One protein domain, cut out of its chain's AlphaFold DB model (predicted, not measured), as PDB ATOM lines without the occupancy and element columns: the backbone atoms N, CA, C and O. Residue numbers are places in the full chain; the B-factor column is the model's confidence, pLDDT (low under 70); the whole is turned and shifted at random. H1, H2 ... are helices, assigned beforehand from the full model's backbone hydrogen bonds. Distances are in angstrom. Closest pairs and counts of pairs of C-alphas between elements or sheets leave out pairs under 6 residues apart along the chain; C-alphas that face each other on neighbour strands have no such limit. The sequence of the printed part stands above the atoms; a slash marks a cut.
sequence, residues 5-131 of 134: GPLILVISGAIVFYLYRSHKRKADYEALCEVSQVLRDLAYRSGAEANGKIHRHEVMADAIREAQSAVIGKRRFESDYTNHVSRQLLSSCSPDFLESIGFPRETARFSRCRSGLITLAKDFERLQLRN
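This is residues 5 to 131 of the 134 residues of an uncharacterized protein of Pseudomonas sp. S3E12 (UniProt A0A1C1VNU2). A very long helix, H1, runs through one side of a compact body and sticks out of it with residues 5 to 23. In the body two helical pairs cross: H2 folds back beside the last part of H1, H5 crosses over both, H3 lies beside H5, and short H4 packs near the beginning of H5. The printed part has 127 residues with five named helices, H1 to H5 in chain order, and no named strand; its class is all helix. The whole is loose, radius of gyration of the C-alphas 17.3 A, and flat, spanning 69 by 38 by 19 A.

H1, residues 5 to 47, touches H2, residues 56 to 73, with residues 32 to 43 alone; they form a helical hairpin, a shallow tilt of 29 degrees, opposite ways, closest C-alphas Ser 36 and Ala 61, 4.6 A. The hub is H5, residues 108 to 129, touching four helices. It touches H1 about perpendicular, at 79 degrees, closest C-alphas Asp 28 and Gly 116, 4.2 A. H3, residues 79 to 92, touches H5 at a shallow tilt of 18 degrees, opposite ways, closest C-alphas Leu 89 and Ala 121, 6.5 A. H3 touches H2 at a steep tilt of 64 degrees, closest C-alphas Ala 63 and Val 85, 5.3 A. H4, residues 95 to 100, touches H5, closest C-alphas Leu 98 and Phe 110, 7.1 A. H1 and H3 are apart. In H1 to H5 every O i to N i+4 pair is within hydrogen-bond range.

H1 begins at C-alpha 5 (237.010, 246.691, 305.090) and measures 63.1 A; H2 measures 25.5 A, H3 20.2 A and H4 8.7 A. H5, 31.7 A, ends at C-alpha 129 (225.494, 280.580, 324.096).

The C-alphas farthest apart, of Gly 5 and Asn 51, are 69.3 A apart. The printed part has no cut and no long link. pLDDT is under 70 at residues 5 to 7, 47 to 54 and 129 to 131.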
ATOM      1  N   GLY A   5     235.725 246.146 304.626       60.25
ATOM      2  CA  GLY A   5     237.010 246.691 305.090       60.25
ATOM      3  C   GLY A   5     236.981 248.179 305.487       60.25
ATOM      4  O   GLY A   5     237.387 248.500 306.605       60.25
ATOM      5  N   PRO A   6     236.455 249.098 304.649       67.06
ATOM      6  CA  PRO A   6     236.335 250.510 305.027       67.06
ATOM      7  C   PRO A   6     235.352 250.741 306.186       67.06
ATOM      8  O   PRO A   6     235.569 251.623 307.012       67.06
ATOM      9  N   LEU A   7     234.307 249.920 306.303       69.06
ATOM     10  CA  LEU A   7     233.295 250.021 307.360       69.06
ATOM     11  C   LEU A   7     233.873 249.645 308.736       69.06
ATOM     12  O   LEU A   7     233.607 250.317 309.731       69.06
ATOM     13  N   ILE A   8     234.742 248.631 308.777       71.38
ATOM     14  CA  ILE A   8     235.453 248.202 309.990       71.38
ATOM     15  C   ILE A   8     236.429 249.286 310.477       71.38
ATOM     16  O   ILE A   8     236.507 249.529 311.681       71.38
ATOM     17  N   LEU A   9     237.129 249.976 309.568       70.88
ATOM     18  CA  LEU A   9     238.038 251.080 309.916       70.88
ATOM     19  C   LEU A   9     237.299 252.305 310.477       70.88
ATOM     20  O   LEU A   9     237.776 252.943 311.414       70.88
ATOM     21  N   VAL A  10     236.117 252.622 309.942       75.31
ATOM     22  CA  VAL A  10     235.286 253.722 310.457       75.31
ATOM     23  C   VAL A  10     234.767 253.401 311.862       75.31
ATOM     24  O   VAL A  10     234.840 254.247 312.753       75.31
ATOM     25  N   ILE A  11     234.287 252.173 312.085       79.38
ATOM     26  CA  ILE A  11     233.780 251.740 313.393       79.38
ATOM     27  C   ILE A  11     234.908 251.713 314.433       79.38
ATOM     28  O   ILE A  11     234.738 252.245 315.532       79.38
ATOM     29  N   SER A  12     236.072 251.148 314.098       76.75
ATOM     30  CA  SER A  12     237.212 251.095 315.021       76.75
ATOM     31  C   SER A  12     237.732 252.492 315.365       76.75
ATOM     32  O   SER A  12     237.941 252.792 316.542       76.75
ATOM     33  N   GLY A  13     237.836 253.388 314.377       79.44
ATOM     34  CA  GLY A  13     238.191 254.790 314.595       79.44
ATOM     35  C   GLY A  13     237.207 255.517 315.517       79.44
ATOM     36  O   GLY A  13     237.626 256.219 316.440       79.44
ATOM     37  N   ALA A  14     235.900 255.305 315.332       80.62
ATOM     38  CA  ALA A  14     234.865 255.890 316.184       80.62
ATOM     39  C   ALA A  14     234.944 255.387 317.637       80.62
ATOM     40  O   ALA A  14     234.817 256.185 318.569       80.62
ATOM     41  N   ILE A  15     235.203 254.090 317.842       84.19
ATOM     42  CA  ILE A  15     235.363 253.494 319.177       84.19
ATOM     43  C   ILE A  15     236.596 254.069 319.880       84.19
ATOM     44  O   ILE A  15     236.493 254.525 321.019       84.19
ATOM     45  N   VAL A  16     237.748 254.102 319.204       84.06
ATOM     46  CA  VAL A  16     238.991 254.660 319.764       84.06
ATOM     47  C   VAL A  16     238.801 256.130 320.131       84.06
ATOM     48  O   VAL A  16     239.165 256.547 321.231       84.06
ATOM     49  N   PHE A  17     238.162 256.909 319.256       84.19
ATOM     50  CA  PHE A  17     237.842 258.306 319.530       84.19
ATOM     51  C   PHE A  17     236.919 258.466 320.745       84.19
ATOM     52  O   PHE A  17     237.153 259.331 321.593       84.19
ATOM     53  N   TYR A  18     235.888 257.626 320.862       83.12
ATOM     54  CA  TYR A  18     234.964 257.650 321.993       83.12
ATOM     55  C   TYR A  18     235.668 257.320 323.315       83.12
ATOM     56  O   TYR A  18     235.512 258.053 324.294       83.12
ATOM     57  N   LEU A  19     236.487 256.264 323.336       79.75
ATOM     58  CA  LEU A  19     237.262 255.856 324.510       79.75
ATOM     59  C   LEU A  19     238.265 256.935 324.920       79.75
ATOM     60  O   LEU A  19     238.306 257.312 326.091       79.75
ATOM     61  N   TYR A  20     239.001 257.500 323.958       80.62
ATOM     62  CA  TYR A  20     239.914 258.616 324.201       80.62
ATOM     63  C   TYR A  20     239.182 259.818 324.804       80.62
ATOM     64  O   TYR A  20     239.617 260.383 325.808       80.62
ATOM     65  N   ARG A  21     238.037 260.199 324.228       81.06
ATOM     66  CA  ARG A  21     237.230 261.322 324.715       81.06
ATOM     67  C   ARG A  21     236.695 261.073 326.124       81.06
ATOM     68  O   ARG A  21     236.689 262.000 326.933       81.06
ATOM     69  N   SER A  22     236.245 259.855 326.413       75.19
ATOM     70  CA  SER A  22     235.769 259.462 327.741       75.19
ATOM     71  C   SER A  22     236.898 259.530 328.772       75.19
ATOM     72  O   SER A  22     236.764 260.194 329.800       75.19
ATOM     73  N   HIS A  23     238.055 258.949 328.447       77.81
ATOM     74  CA  HIS A  23     239.238 258.980 329.301       77.81
ATOM     75  C   HIS A  23     239.715 260.413 329.561       77.81
ATOM     76  O   HIS A  23     239.979 260.789 330.701       77.81
ATOM     77  N   LYS A  24     239.763 261.246 328.518       82.38
ATOM     78  CA  LYS A  24     240.138 262.656 328.643       82.38
ATOM     79  C   LYS A  24     239.176 263.428 329.545       82.38
ATOM     80  O   LYS A  24     239.629 264.178 330.396       82.38
ATOM     81  N   ARG A  25     237.864 263.203 329.416       81.12
ATOM     82  CA  ARG A  25     236.863 263.830 330.296       81.12
ATOM     83  C   ARG A  25     237.023 263.416 331.753       81.12
ATOM     84  O   ARG A  25     236.866 264.258 332.630       81.12
ATOM     85  N   LYS A  26     237.344 262.145 332.005       83.31
ATOM     86  CA  LYS A  26     237.633 261.659 333.357       83.31
ATOM     87  C   LYS A  26     238.876 262.344 333.935       83.31
ATOM     88  O   LYS A  26     238.813 262.864 335.041       83.31
ATOM     89  N   ALA A  27     239.961 262.413 333.164       80.31
ATOM     90  CA  ALA A  27     241.193 263.078 333.583       80.31
ATOM     91  C   ALA A  27     240.998 264.586 333.827       80.31
ATOM     92  O   ALA A  27     241.495 265.115 334.817       80.31
ATOM     93  N   ASP A  28     240.248 265.270 332.957       85.06
ATOM     94  CA  ASP A  28     239.903 266.684 333.137       85.06
ATOM     95  C   ASP A  28     239.060 266.877 334.418       85.06
ATOM     96  O   ASP A  28     239.295 267.820 335.168       85.06
ATOM     97  N   TYR A  29     238.118 265.969 334.713       87.56
ATOM     98  CA  TYR A  29     237.319 266.003 335.944       87.56
ATOM     99  C   TYR A  29     238.174 265.838 337.208       87.56
ATOM    100  O   TYR A  29     238.065 266.649 338.126       87.56
ATOM    101  N   GLU A  30     239.044 264.827 337.243       89.75
ATOM    102  CA  GLU A  30     239.952 264.580 338.371       89.75
ATOM    103  C   GLU A  30     240.878 265.779 338.617       89.75
ATOM    104  O   GLU A  30     241.027 266.222 339.756       89.75
ATOM    105  N   ALA A  31     241.425 266.364 337.548       88.88
ATOM    106  CA  ALA A  31     242.294 267.531 337.640       88.88
ATOM    107  C   ALA A  31     241.567 268.768 338.204       88.88
ATOM    108  O   ALA A  31     242.134 269.546 338.965       88.88
ATOM    109  N   LEU A  32     240.289 268.954 337.872       90.62
ATOM    110  CA  LEU A  32     239.476 270.046 338.416       90.62
ATOM    111  C   LEU A  32     239.108 269.832 339.893       90.62
ATOM    112  O   LEU A  32     239.085 270.795 340.666       90.62
ATOM    113  N   CYS A  33     238.847 268.584 340.303       90.19
ATOM    114  CA  CYS A  33     238.675 268.243 341.717       90.19
ATOM    115  C   CYS A  33     239.945 268.556 342.512       90.19
ATOM    116  O   CYS A  33     239.861 269.141 343.588       90.19
ATOM    117  N   GLU A  34     241.109 268.234 341.952       91.19
ATOM    118  CA  GLU A  34     242.410 268.521 342.547       91.19
ATOM    119  C   GLU A  34     242.651 270.029 342.722       91.19
ATOM    120  O   GLU A  34     243.001 270.471 343.815       91.19
ATOM    121  N   VAL A  35     242.384 270.844 341.692       90.12
ATOM    122  CA  VAL A  35     242.460 272.316 341.802       90.12
ATOM    123  C   VAL A  35     241.519 272.837 342.893       90.12
ATOM    124  O   VAL A  35     241.919 273.661 343.716       90.12
ATOM    125  N   SER A  36     240.282 272.340 342.938       91.50
ATOM    126  CA  SER A  36     239.283 272.763 343.931       91.50
ATOM    127  C   SER A  36     239.678 272.380 345.362       91.50
ATOM    128  O   SER A  36     239.435 273.146 346.290       91.50
ATOM    129  N   GLN A  37     240.305 271.215 345.548       91.62
ATOM    130  CA  GLN A  37     240.821 270.764 346.844       91.62
ATOM    131  C   GLN A  37     241.983 271.637 347.317       91.62
ATOM    132  O   GLN A  37     241.931 272.143 348.431       91.62
ATOM    133  N   VAL A  38     242.969 271.900 346.454       91.44
ATOM    134  CA  VAL A  38     244.104 272.777 346.786       91.44
ATOM    135  C   VAL A  38     243.624 274.168 347.204       91.44
ATOM    136  O   VAL A  38     244.099 274.725 348.189       91.44
ATOM    137  N   LEU A  39     242.639 274.722 346.497       88.50
ATOM    138  CA  LEU A  39     242.043 276.009 346.853       88.50
ATOM    139  C   LEU A  39     241.335 275.983 348.214       88.50
ATOM    140  O   LEU A  39     241.472 276.929 348.989       88.50
ATOM    141  N   ARG A  40     240.600 274.911 348.526       89.25
ATOM    142  CA  ARG A  40     239.952 274.746 349.836       89.25
ATOM    143  C   ARG A  40     240.967 274.584 350.962       89.25
ATOM    144  O   ARG A  40     240.785 275.190 352.012       89.25
ATOM    145  N   ASP A  41     242.050 273.852 350.730       88.31
ATOM    146  CA  ASP A  41     243.135 273.700 351.700       88.31
ATOM    147  C   ASP A  41     243.838 275.036 351.968       88.31
ATOM    148  O   ASP A  41     244.123 275.370 353.119       88.31
ATOM    149  N   LEU A  42     244.079 275.833 350.921       85.25
ATOM    150  CA  LEU A  42     244.615 277.189 351.059       85.25
ATOM    151  C   LEU A  42     243.654 278.096 351.834       85.25
ATOM    152  O   LEU A  42     244.092 278.798 352.744       85.25
ATOM    153  N   ALA A  43     242.353 278.044 351.524       84.88
ATOM    154  CA  ALA A  43     241.329 278.781 352.260       84.88
ATOM    155  C   ALA A  43     241.328 278.399 353.748       84.88
ATOM    156  O   ALA A  43     241.442 279.280 354.597       84.88
ATOM    157  N   TYR A  44     241.309 277.100 354.058       83.62
ATOM    158  CA  TYR A  44     241.332 276.580 355.425       83.62
ATOM    159  C   TYR A  44     242.570 277.040 356.204       83.62
ATOM    160  O   TYR A  44     242.449 277.526 357.326       83.62
ATOM    161  N   ARG A  45     243.761 276.960 355.593       80.62
ATOM    162  CA  ARG A  45     245.011 277.430 356.215       80.62
ATOM    163  C   ARG A  45     244.998 278.935 356.476       80.62
ATOM    164  O   ARG A  45     245.473 279.366 357.518       80.62
ATOM    165  N   SER A  46     244.426 279.722 355.566       70.31
ATOM    166  CA  SER A  46     244.295 281.174 355.739       70.31
ATOM    167  C   SER A  46     243.185 281.588 356.718       70.31
ATOM    168  O   SER A  46     243.216 282.699 357.244       70.31
ATOM    169  N   GLY A  47     242.214 280.709 356.985       56.97
ATOM    170  CA  GLY A  47     241.091 280.960 357.895       56.97
ATOM    171  C   GLY A  47     241.485 281.055 359.366       56.97
ATOM    172  O   GLY A  47     240.777 281.692 360.140       56.97
ATOM    173  N   ALA A  48     242.647 280.517 359.744       56.09
ATOM    174  CA  ALA A  48     243.202 280.705 361.084       56.09
ATOM    175  C   ALA A  48     243.571 282.175 361.386       56.09
ATOM    176  O   ALA A  48     243.697 282.537 362.554       56.09
ATOM    177  N   GLU A  49     243.709 283.030 360.363       54.50
ATOM    178  CA  GLU A  49     244.170 284.421 360.500       54.50
ATOM    179  C   GLU A  49     243.106 285.479 360.133       54.50
ATOM    180  O   GLU A  49     243.305 286.670 360.382       54.50
ATOM    181  N   ALA A  50     241.960 285.096 359.553       53.59
ATOM    182  CA  ALA A  50     241.037 286.046 358.927       53.59
ATOM    183  C   ALA A  50     239.686 286.175 359.657       53.59
ATOM    184  O   ALA A  50     238.782 285.360 359.503       53.59
ATOM    185  N   ASN A  51     239.523 287.289 360.376       53.69
ATOM    186  CA  ASN A  51     238.260 287.814 360.914       53.69
ATOM    187  C   ASN A  51     237.173 287.972 359.817       53.69
ATOM    188  O   ASN A  51     237.001 289.052 359.250       53.69
ATOM    189  N   GLY A  52     236.438 286.903 359.495       52.34
ATOM    190  CA  GLY A  52     235.166 286.953 358.755       52.34
ATOM    191  C   GLY A  52     235.219 287.411 357.288       52.34
ATOM    192  O   GLY A  52     234.170 287.689 356.706       52.34
ATOM    193  N   LYS A  53     236.399 287.505 356.658       56.00
ATOM    194  CA  LYS A  53     236.509 287.811 355.222       56.00
ATOM    195  C   LYS A  53     236.394 286.529 354.405       56.00
ATOM    196  O   LYS A  53     237.214 285.632 354.550       56.00
ATOM    197  N   ILE A  54     235.410 286.490 353.508       59.75
ATOM    198  CA  ILE A  54     235.237 285.439 352.498       59.75
ATOM    199  C   ILE A  54     236.581 285.187 351.793       59.75
ATOM    200  O   ILE A  54     237.143 286.093 351.166       59.75
ATOM    201  N   HIS A  55     237.107 283.964 351.898       75.38
ATOM    202  CA  HIS A  55     238.406 283.618 351.333       75.38
ATOM    203  C   HIS A  55     238.311 283.544 349.810       75.38
ATOM    204  O   HIS A  55     237.555 282.756 349.248       75.38
ATOM    205  N   ARG A  56     239.131 284.336 349.109       82.12
ATOM    206  CA  ARG A  56     239.191 284.339 347.636       82.12
ATOM    207  C   ARG A  56     239.393 282.935 347.051       82.12
ATOM    208  O   ARG A  56     238.850 282.636 345.992       82.12
ATOM    209  N   HIS A  57     240.152 282.078 347.737       87.06
ATOM    210  CA  HIS A  57     240.362 280.689 347.325       87.06
ATOM    211  C   HIS A  57     239.097 279.831 347.465       87.06
ATOM    212  O   HIS A  57     238.825 279.025 346.581       87.06
ATOM    213  N   GLU A  58     238.288 280.047 348.503       87.38
ATOM    214  CA  GLU A  58     237.013 279.350 348.705       87.38
ATOM    215  C   GLU A  58     236.002 279.720 347.616       87.38
ATOM    216  O   GLU A  58     235.454 278.838 346.959       87.38
ATOM    217  N   VAL A  59     235.863 281.019 347.318       88.00
ATOM    218  CA  VAL A  59     235.006 281.513 346.222       88.00
ATOM    219  C   VAL A  59     235.424 280.917 344.882       88.00
ATOM    220  O   VAL A  59     234.581 280.512 344.084       88.00
ATOM    221  N   MET A  60     236.733 280.837 344.629       89.81
ATOM    222  CA  MET A  60     237.253 280.241 343.403       89.81
ATOM    223  C   MET A  60     236.962 278.736 343.334       89.81
ATOM    224  O   MET A  60     236.551 278.240 342.284       89.81
ATOM    225  N   ALA A  61     237.152 278.011 344.441       91.44
ATOM    226  CA  ALA A  61     236.873 276.580 344.520       91.44
ATOM    227  C   ALA A  61     235.391 276.283 344.275       91.44
ATOM    228  O   ALA A  61     235.054 275.382 343.506       91.44
ATOM    229  N   ASP A  62     234.503 277.063 344.889       91.25
ATOM    230  CA  ASP A  62     233.065 276.894 344.731       91.25
ATOM    231  C   ASP A  62     232.599 277.271 343.328       91.25
ATOM    232  O   ASP A  62     231.798 276.541 342.752       91.25
ATOM    233  N   ALA A  63     233.156 278.320 342.717       90.69
ATOM    234  CA  ALA A  63     232.851 278.661 341.330       90.69
ATOM    235  C   ALA A  63     233.281 277.563 340.343       90.69
ATOM    236  O   ALA A  63     232.532 277.243 339.419       90.69
ATOM    237  N   ILE A  64     234.460 276.955 340.533       93.12
ATOM    238  CA  ILE A  64     234.911 275.817 339.713       93.12
ATOM    239  C   ILE A  64     233.960 274.633 339.902       93.12
ATOM    240  O   ILE A  64     233.484 274.066 338.916       93.12
ATOM    241  N   ARG A  65     233.632 274.291 341.153       92.31
ATOM    242  CA  ARG A  65     232.742 273.169 341.469       92.31
ATOM    243  C   ARG A  65     231.326 273.381 340.934       92.31
ATOM    244  O   ARG A  65     230.715 272.436 340.437       92.31
ATOM    245  N   GLU A  66     230.822 274.609 340.983       91.50
ATOM    246  CA  GLU A  66     229.503 274.964 340.463       91.50
ATOM    247  C   GLU A  66     229.471 274.951 338.932       91.50
ATOM    248  O   GLU A  66     228.545 274.416 338.326       91.50
ATOM    249  N   ALA A  67     230.518 275.447 338.270       90.88
ATOM    250  CA  ALA A  67     230.639 275.306 336.824       90.88
ATOM    251  C   ALA A  67     230.687 273.825 336.408       90.88
ATOM    252  O   ALA A  67     230.041 273.435 335.431       90.88
ATOM    253  N   GLN A  68     231.403 272.975 337.156       92.69
ATOM    254  CA  GLN A  68     231.440 271.532 336.902       92.69
ATOM    255  C   GLN A  68     230.063 270.885 337.068       92.69
ATOM    256  O   GLN A  68     229.627 270.142 336.184       92.69
ATOM    257  N   SER A  69     229.375 271.164 338.179       87.81
ATOM    258  CA  SER A  69     228.048 270.611 338.464       87.81
ATOM    259  C   SER A  69     227.043 271.028 337.384       87.81
ATOM    260  O   SER A  69     226.274 270.196 336.896       87.81
ATOM    261  N   ALA A  70     227.122 272.278 336.924       88.88
ATOM    262  CA  ALA A  70     226.295 272.808 335.853       88.88
ATOM    263  C   ALA A  70     226.566 272.139 334.504       88.88
ATOM    264  O   ALA A  70     225.618 271.774 333.809       88.88
ATOM    265  N   VAL A  71     227.834 271.916 334.142       88.81
ATOM    266  CA  VAL A  71     228.211 271.202 332.910       88.81
ATOM    267  C   VAL A  71     227.729 269.752 332.929       88.81
ATOM    268  O   VAL A  71     227.150 269.288 331.944       88.81
ATOM    269  N   ILE A  72     227.904 269.050 334.052       87.44
ATOM    270  CA  ILE A  72     227.463 267.657 334.214       87.44
ATOM    271  C   ILE A  72     225.935 267.567 334.159       87.44
ATOM    272  O   ILE A  72     225.385 266.783 333.383       87.44
ATOM    273  N   GLY A  73     225.244 268.401 334.937       85.88
ATOM    274  CA  GLY A  73     223.784 268.444 334.993       85.88
ATOM    275  C   GLY A  73     223.132 269.133 333.796       85.88
ATOM    276  O   GLY A  73     221.907 269.160 333.710       85.88
ATOM    277  N   LYS A  74     223.926 269.725 332.889       88.38
ATOM    278  CA  LYS A  74     223.468 270.649 331.834       88.38
ATOM    279  C   LYS A  74     222.495 271.706 332.384       88.38
ATOM    280  O   LYS A  74     221.536 272.090 331.709       88.38
ATOM    281  N   ARG A  75     222.729 272.132 333.632       81.00
ATOM    282  CA  ARG A  75     221.882 273.054 334.394       81.00
ATOM    283  C   ARG A  75     222.168 274.484 333.952       81.00
ATOM    284  O   ARG A  75     223.300 274.829 333.621       81.00
ATOM    285  N   ARG A  76     221.121 275.305 333.935       80.44
ATOM    286  CA  ARG A  76     221.203 276.734 333.625       80.44
ATOM    287  C   ARG A  76     221.062 277.549 334.901       80.44
ATOM    288  O   ARG A  76     220.405 277.105 335.840       80.44
ATOM    289  N   PHE A  77     221.634 278.743 334.877       82.00
ATOM    290  CA  PHE A  77     221.483 279.734 335.930       82.00
ATOM    291  C   PHE A  77     220.883 281.020 335.373       82.00
ATOM    292  O   PHE A  77     220.800 281.217 334.158       82.00
ATOM    293  N   GLU A  78     220.512 281.911 336.281       85.31
ATOM    294  CA  GLU A  78     220.185 283.294 335.957       85.31
ATOM    295  C   GLU A  78     221.408 284.027 335.382       85.31
ATOM    296  O   GLU A  78     222.558 283.650 335.636       85.31
ATOM    297  N   SER A  79     221.163 285.073 334.586       82.12
ATOM    298  CA  SER A  79     222.210 285.820 333.868       82.12
ATOM    299  C   SER A  79     223.306 286.334 334.808       82.12
ATOM    300  O   SER A  79     224.493 286.127 334.554       82.12
ATOM    301  N   ASP A  80     222.925 286.939 335.932       85.44
ATOM    302  CA  ASP A  80     223.885 287.560 336.848       85.44
ATOM    303  C   ASP A  80     224.747 286.526 337.572       85.44
ATOM    304  O   ASP A  80     225.971 286.667 337.635       85.44
ATOM    305  N   TYR A  81     224.136 285.430 338.025       86.81
ATOM    306  CA  TYR A  81     224.867 284.326 338.644       86.81
ATOM    307  C   TYR A  81     225.803 283.635 337.644       86.81
ATOM    308  O   TYR A  81     226.962 283.351 337.948       86.81
ATOM    309  N   THR A  82     225.340 283.454 336.404       87.06
ATOM    310  CA  THR A  82     226.147 282.926 335.296       87.06
ATOM    311  C   THR A  82     227.384 283.788 335.039       87.06
ATOM    312  O   THR A  82     228.492 283.264 334.900       87.06
ATOM    313  N   ASN A  83     227.210 285.111 335.002       87.44
ATOM    314  CA  ASN A  83     228.297 286.066 334.808       87.44
ATOM    315  C   ASN A  83     229.286 286.040 335.977       87.44
ATOM    316  O   ASN A  83     230.497 286.097 335.754       87.44
ATOM    317  N   HIS A  84     228.791 285.925 337.211       90.19
ATOM    318  CA  HIS A  84     229.636 285.800 338.395       90.19
ATOM    319  C   HIS A  84     230.529 284.555 338.315       90.19
ATOM    320  O   HIS A  84     231.754 284.677 338.373       90.19
ATOM    321  N   VAL A  85     229.935 283.377 338.095       90.44
ATOM    322  CA  VAL A  85     230.671 282.107 337.970       90.44
ATOM    323  C   VAL A  85     231.657 282.157 336.803       90.44
ATOM    324  O   VAL A  85     232.809 281.758 336.950       90.44
ATOM    325  N   SER A  86     231.246 282.713 335.658       89.25
ATOM    326  CA  SER A  86     232.111 282.856 334.483       89.25
ATOM    327  C   SER A  86     233.344 283.715 334.765       89.25
ATOM    328  O   SER A  86     234.449 283.320 334.398       89.25
ATOM    329  N   ARG A  87     233.197 284.851 335.461       89.56
ATOM    330  CA  ARG A  87     234.339 285.708 335.823       89.56
ATOM    331  C   ARG A  87     235.328 284.982 336.733       89.56
ATOM    332  O   ARG A  87     236.531 285.057 336.487       89.56
ATOM    333  N   GLN A  88     234.835 284.264 337.744       90.50
ATOM    334  CA  GLN A  88     235.695 283.482 338.638       90.50
ATOM    335  C   GLN A  88     236.420 282.374 337.862       90.50
ATOM    336  O   GLN A  88     237.645 282.282 337.906       90.50
ATOM    337  N   LEU A  89     235.691 281.609 337.050       89.38
ATOM    338  CA  LEU A  89     236.252 280.525 336.242       89.38
ATOM    339  C   LEU A  89     237.291 281.004 335.215       89.38
ATOM    340  O   LEU A  89     238.295 280.338 334.979       89.38
ATOM    341  N   LEU A  90     237.088 282.170 334.603       87.19
ATOM    342  CA  LEU A  90     238.083 282.753 333.703       87.19
ATOM    343  C   LEU A  90     239.345 283.176 334.455       87.19
ATOM    344  O   LEU A  90     240.454 282.958 333.969       87.19
ATOM    345  N   SER A  91     239.190 283.729 335.659       84.69
ATOM    346  CA  SER A  91     240.331 284.141 336.476       84.69
ATOM    347  C   SER A  91     241.191 282.961 336.952       84.69
ATOM    348  O   SER A  91     242.397 283.129 337.128       84.69
ATOM    349  N   SER A  92     240.619 281.756 337.067       83.75
ATOM    350  CA  SER A  92     241.373 280.539 337.394       83.75
ATOM    351  C   SER A  92     242.113 279.925 336.199       83.75
ATOM    352  O   SER A  92     243.010 279.112 336.387       83.75
ATOM    353  N   CYS A  93     241.816 280.325 334.958       82.94
ATOM    354  CA  CYS A  93     242.490 279.781 333.772       82.94
ATOM    355  C   CYS A  93     243.912 280.335 333.550       82.94
ATOM    356  O   CYS A  93     244.625 279.855 332.659       82.94
ATOM    357  N   SER A  94     244.329 281.350 334.318       85.94
ATOM    358  CA  SER A  94     245.660 281.946 334.177       85.94
ATOM    359  C   SER A  94     246.767 280.943 334.552       85.94
ATOM    360  O   SER A  94     246.673 280.287 335.591       85.94
ATOM    361  N   PRO A  95     247.852 280.836 333.759       87.00
ATOM    362  CA  PRO A  95     249.060 280.114 334.160       87.00
ATOM    363  C   PRO A  95     249.595 280.569 335.523       87.00
ATOM    364  O   PRO A  95     249.938 279.731 336.353       87.00
ATOM    365  N   ASP A  96     249.595 281.883 335.764       89.94
ATOM    366  CA  ASP A  96     250.091 282.484 337.005       89.94
ATOM    367  C   ASP A  96     249.226 282.077 338.202       89.94
ATOM    368  O   ASP A  96     249.724 281.906 339.310       89.94
ATOM    369  N   PHE A  97     247.921 281.879 337.981       88.88
ATOM    370  CA  PHE A  97     247.014 281.420 339.027       88.88
ATOM    371  C   PHE A  97     247.390 280.014 339.496       88.88
ATOM    372  O   PHE A  97     247.573 279.803 340.693       88.88
ATOM    373  N   LEU A  98     247.545 279.068 338.565       90.00
ATOM    374  CA  LEU A  98     247.910 277.690 338.895       90.00
ATOM    375  C   LEU A  98     249.264 277.625 339.612       90.00
ATOM    376  O   LEU A  98     249.405 276.910 340.603       90.00
ATOM    377  N   GLU A  99     250.232 278.415 339.160       91.19
ATOM    378  CA  GLU A  99     251.532 278.529 339.818       91.19
ATOM    379  C   GLU A  99     251.417 279.112 341.233       91.19
ATOM    380  O   GLU A  99     251.971 278.542 342.172       91.19
ATOM    381  N   SER A 100     250.608 280.162 341.419       87.19
ATOM    382  CA  SER A 100     250.392 280.805 342.725       87.19
ATOM    383  C   SER A 100     249.741 279.900 343.775       87.19
ATOM    384  O   SER A 100     249.924 280.121 344.969       87.19
ATOM    385  N   ILE A 101     249.000 278.873 343.347       87.62
ATOM    386  CA  ILE A 101     248.371 277.891 344.243       87.62
ATOM    387  C   ILE A 101     249.171 276.580 344.333       87.62
ATOM    388  O   ILE A 101     248.697 275.616 344.924       87.62
ATOM    389  N   GLY A 102     250.385 276.532 343.770       86.88
ATOM    390  CA  GLY A 102     251.321 275.421 343.963       86.88
ATOM    391  C   GLY A 102     251.361 274.369 342.850       86.88
ATOM    392  O   GLY A 102     251.803 273.247 343.099       86.88
ATOM    393  N   PHE A 103     250.934 274.695 341.623       89.69
ATOM    394  CA  PHE A 103     251.160 273.856 340.437       89.69
ATOM    395  C   PHE A 103     252.325 274.412 339.594       89.69
ATOM    396  O   PHE A 103     252.138 275.400 338.887       89.69
ATOM    397  N   PRO A 104     253.516 273.786 339.592       91.38
ATOM    398  CA  PRO A 104     254.665 274.307 338.847       91.38
ATOM    399  C   PRO A 104     254.516 274.081 337.334       91.38
ATOM    400  O   PRO A 104     254.149 272.979 336.913       91.38
ATOM    401  N   ARG A 105     254.837 275.093 336.511       87.75
ATOM    402  CA  ARG A 105     254.579 275.108 335.051       87.75
ATOM    403  C   ARG A 105     255.154 273.922 334.285       87.75
ATOM    404  O   ARG A 105     254.517 273.422 333.361       87.75
ATOM    405  N   GLU A 106     256.327 273.448 334.681       88.62
ATOM    406  CA  GLU A 106     257.062 272.381 333.989       88.62
ATOM    407  C   GLU A 106     256.589 270.971 334.374       88.62
ATOM    408  O   GLU A 106     257.255 269.975 334.104       88.62
ATOM    409  N   THR A 107     255.416 270.851 335.002       90.44
ATOM    410  CA  THR A 107     254.876 269.559 335.431       90.44
ATOM    411  C   THR A 107     253.739 269.074 334.532       90.44
ATOM    412  O   THR A 107     252.866 269.826 334.083       90.44
ATOM    413  N   ALA A 108     253.667 267.752 334.346       88.56
ATOM    414  CA  ALA A 108     252.505 267.110 333.727       88.56
ATOM    415  C   ALA A 108     251.210 267.391 334.516       88.56
ATOM    416  O   ALA A 108     250.121 267.452 333.947       88.56
ATOM    417  N   ARG A 109     251.322 267.593 335.836       89.50
ATOM    418  CA  ARG A 109     250.217 267.988 336.719       89.50
ATOM    419  C   ARG A 109     249.651 269.358 336.336       89.50
ATOM    420  O   ARG A 109     248.448 269.456 336.119       89.50
ATOM    421  N   PHE A 110     250.506 270.368 336.161       92.19
ATOM    422  CA  PHE A 110     250.101 271.698 335.698       92.19
ATOM    423  C   PHE A 110     249.405 271.640 334.339       92.19
ATOM    424  O   PHE A 110     248.313 272.182 334.177       92.19
ATOM    425  N   SER A 111     249.992 270.921 333.379       90.62
ATOM    426  CA  SER A 111     249.419 270.790 332.033       90.62
ATOM    427  C   SER A 111     248.023 270.155 332.053       90.62
ATOM    428  O   SER A 111     247.120 270.627 331.359       90.62
ATOM    429  N   ARG A 112     247.816 269.128 332.890       91.31
ATOM    430  CA  ARG A 112     246.505 268.491 333.088       91.31
ATOM    431  C   ARG A 112     245.496 269.434 333.744       91.31
ATOM    432  O   ARG A 112     244.405 269.595 333.207       91.31
ATOM    433  N   CYS A 113     245.865 270.107 334.835       91.31
ATOM    434  CA  CYS A 113     244.983 271.054 335.532       91.31
ATOM    435  C   CYS A 113     244.577 272.223 334.632       91.31
ATOM    436  O   CYS A 113     243.400 272.572 334.546       91.31
ATOM    437  N   ARG A 114     245.533 272.776 333.880       91.62
ATOM    438  CA  ARG A 114     245.277 273.840 332.907       91.62
ATOM    439  C   ARG A 114     244.359 273.377 331.778       91.62
ATOM    440  O   ARG A 114     243.434 274.100 331.419       91.62
ATOM    441  N   SER A 115     244.586 272.178 331.232       91.56
ATOM    442  CA  SER A 115     243.691 271.570 330.237       91.56
ATOM    443  C   SER A 115     242.270 271.426 330.786       91.56
ATOM    444  O   SER A 115     241.326 271.865 330.131       91.56
ATOM    445  N   GLY A 116     242.123 270.893 332.003       91.31
ATOM    446  CA  GLY A 116     240.829 270.718 332.661       91.31
ATOM    447  C   GLY A 116     240.068 272.033 332.837       91.31
ATOM    448  O   GLY A 116     238.902 272.118 332.455       91.31
ATOM    449  N   LEU A 117     240.737 273.085 333.325       92.31
ATOM    450  CA  LEU A 117     240.148 274.422 333.498       92.31
ATOM    451  C   LEU A 117     239.690 275.038 332.171       92.31
ATOM    452  O   LEU A 117     238.568 275.534 332.072       92.31
ATOM    453  N   ILE A 118     240.511 274.937 331.122       92.00
ATOM    454  CA  ILE A 118     240.153 275.429 329.784       92.00
ATOM    455  C   ILE A 118     238.962 274.648 329.210       92.00
ATOM    456  O   ILE A 118     238.065 275.245 328.611       92.00
ATOM    457  N   THR A 119     238.945 273.320 329.362       91.25
ATOM    458  CA  THR A 119     237.823 272.481 328.917       91.25
ATOM    459  C   THR A 119     236.538 272.873 329.644       91.25
ATOM    460  O   THR A 119     235.514 273.074 328.989       91.25
ATOM    461  N   LEU A 120     236.601 273.046 330.967       92.19
ATOM    462  CA  LEU A 120     235.463 273.455 331.784       92.19
ATOM    463  C   LEU A 120     234.911 274.816 331.353       92.19
ATOM    464  O   LEU A 120     233.706 274.937 331.144       92.19
ATOM    465  N   ALA A 121     235.775 275.816 331.161       91.06
ATOM    466  CA  ALA A 121     235.370 277.147 330.712       91.06
ATOM    467  C   ALA A 121     234.633 277.104 329.366       91.06
ATOM    468  O   ALA A 121     233.556 277.684 329.232       91.06
ATOM    469  N   LYS A 122     235.158 276.349 328.393       90.50
ATOM    470  CA  LYS A 122     234.519 276.175 327.079       90.50
ATOM    471  C   LYS A 122     233.179 275.454 327.172       90.50
ATOM    472  O   LYS A 122     232.228 275.825 326.486       90.50
ATOM    473  N   ASP A 123     233.096 274.395 327.973       89.88
ATOM    474  CA  ASP A 123     231.851 273.646 328.136       89.88
ATOM    475  C   ASP A 123     230.793 274.473 328.880       89.88
ATOM    476  O   ASP A 123     229.619 274.431 328.505       89.88
ATOM    477  N   PHE A 124     231.203 275.298 329.845       89.25
ATOM    478  CA  PHE A 124     230.328 276.250 330.521       89.25
ATOM    479  C   PHE A 124     229.832 277.351 329.571       89.25
ATOM    480  O   PHE A 124     228.631 277.593 329.489       89.25
ATOM    481  N   GLU A 125     230.708 277.958 328.766       87.88
ATOM    482  CA  GLU A 125     230.337 278.969 327.760       87.88
ATOM    483  C   GLU A 125     229.330 278.425 326.728       87.88
ATOM    484  O   GLU A 125     228.360 279.093 326.364       87.88
ATOM    485  N   ARG A 126     229.495 277.170 326.289       86.38
ATOM    486  CA  ARG A 126     228.537 276.510 325.381       86.38
ATOM    487  C   ARG A 126     227.138 276.391 325.980       86.38
ATOM    488  O   ARG A 126     226.159 276.467 325.233       86.38
ATOM    489  N   LEU A 127     227.027 276.207 327.297       83.62
ATOM    490  CA  LEU A 127     225.729 276.219 327.975       83.62
ATOM    491  C   LEU A 127     225.088 277.612 327.935       83.62
ATOM    492  O   LEU A 127     223.871 277.704 327.777       83.62
ATOM    493  N   GLN A 128     225.893 278.675 327.995       74.69
ATOM    494  CA  GLN A 128     225.428 280.064 327.933       74.69
ATOM    495  C   GLN A 128     224.989 280.484 326.522       74.69
ATOM    496  O   GLN A 128     223.922 281.070 326.351       74.69
ATOM    497  N   LEU A 129     225.776 280.171 325.484       65.06
ATOM    498  CA  LEU A 129     225.494 280.580 324.096       65.06
ATOM    499  C   LEU A 129     224.178 280.014 323.556       65.06
ATOM    500  O   LEU A 129     223.511 280.659 322.745       65.06
ATOM    501  N   ARG A 130     223.757 278.840 324.039       59.19
ATOM    502  CA  ARG A 130     222.457 278.245 323.695       59.19
ATOM    503  C   ARG A 130     221.264 279.114 324.132       59.19
ATOM    504  O   ARG A 130     220.162 278.889 323.644       59.19
ATOM    505  N   ASN A 131     221.488 280.093 325.010       51.34
ATOM    506  CA  ASN A 131     220.480 281.007 325.545       51.34
ATOM    507  C   ASN A 131     220.353 282.325 324.754       51.34
ATOM    508  O   ASN A 131     219.312 282.953 324.829       51.34
TER     509      ASN A 131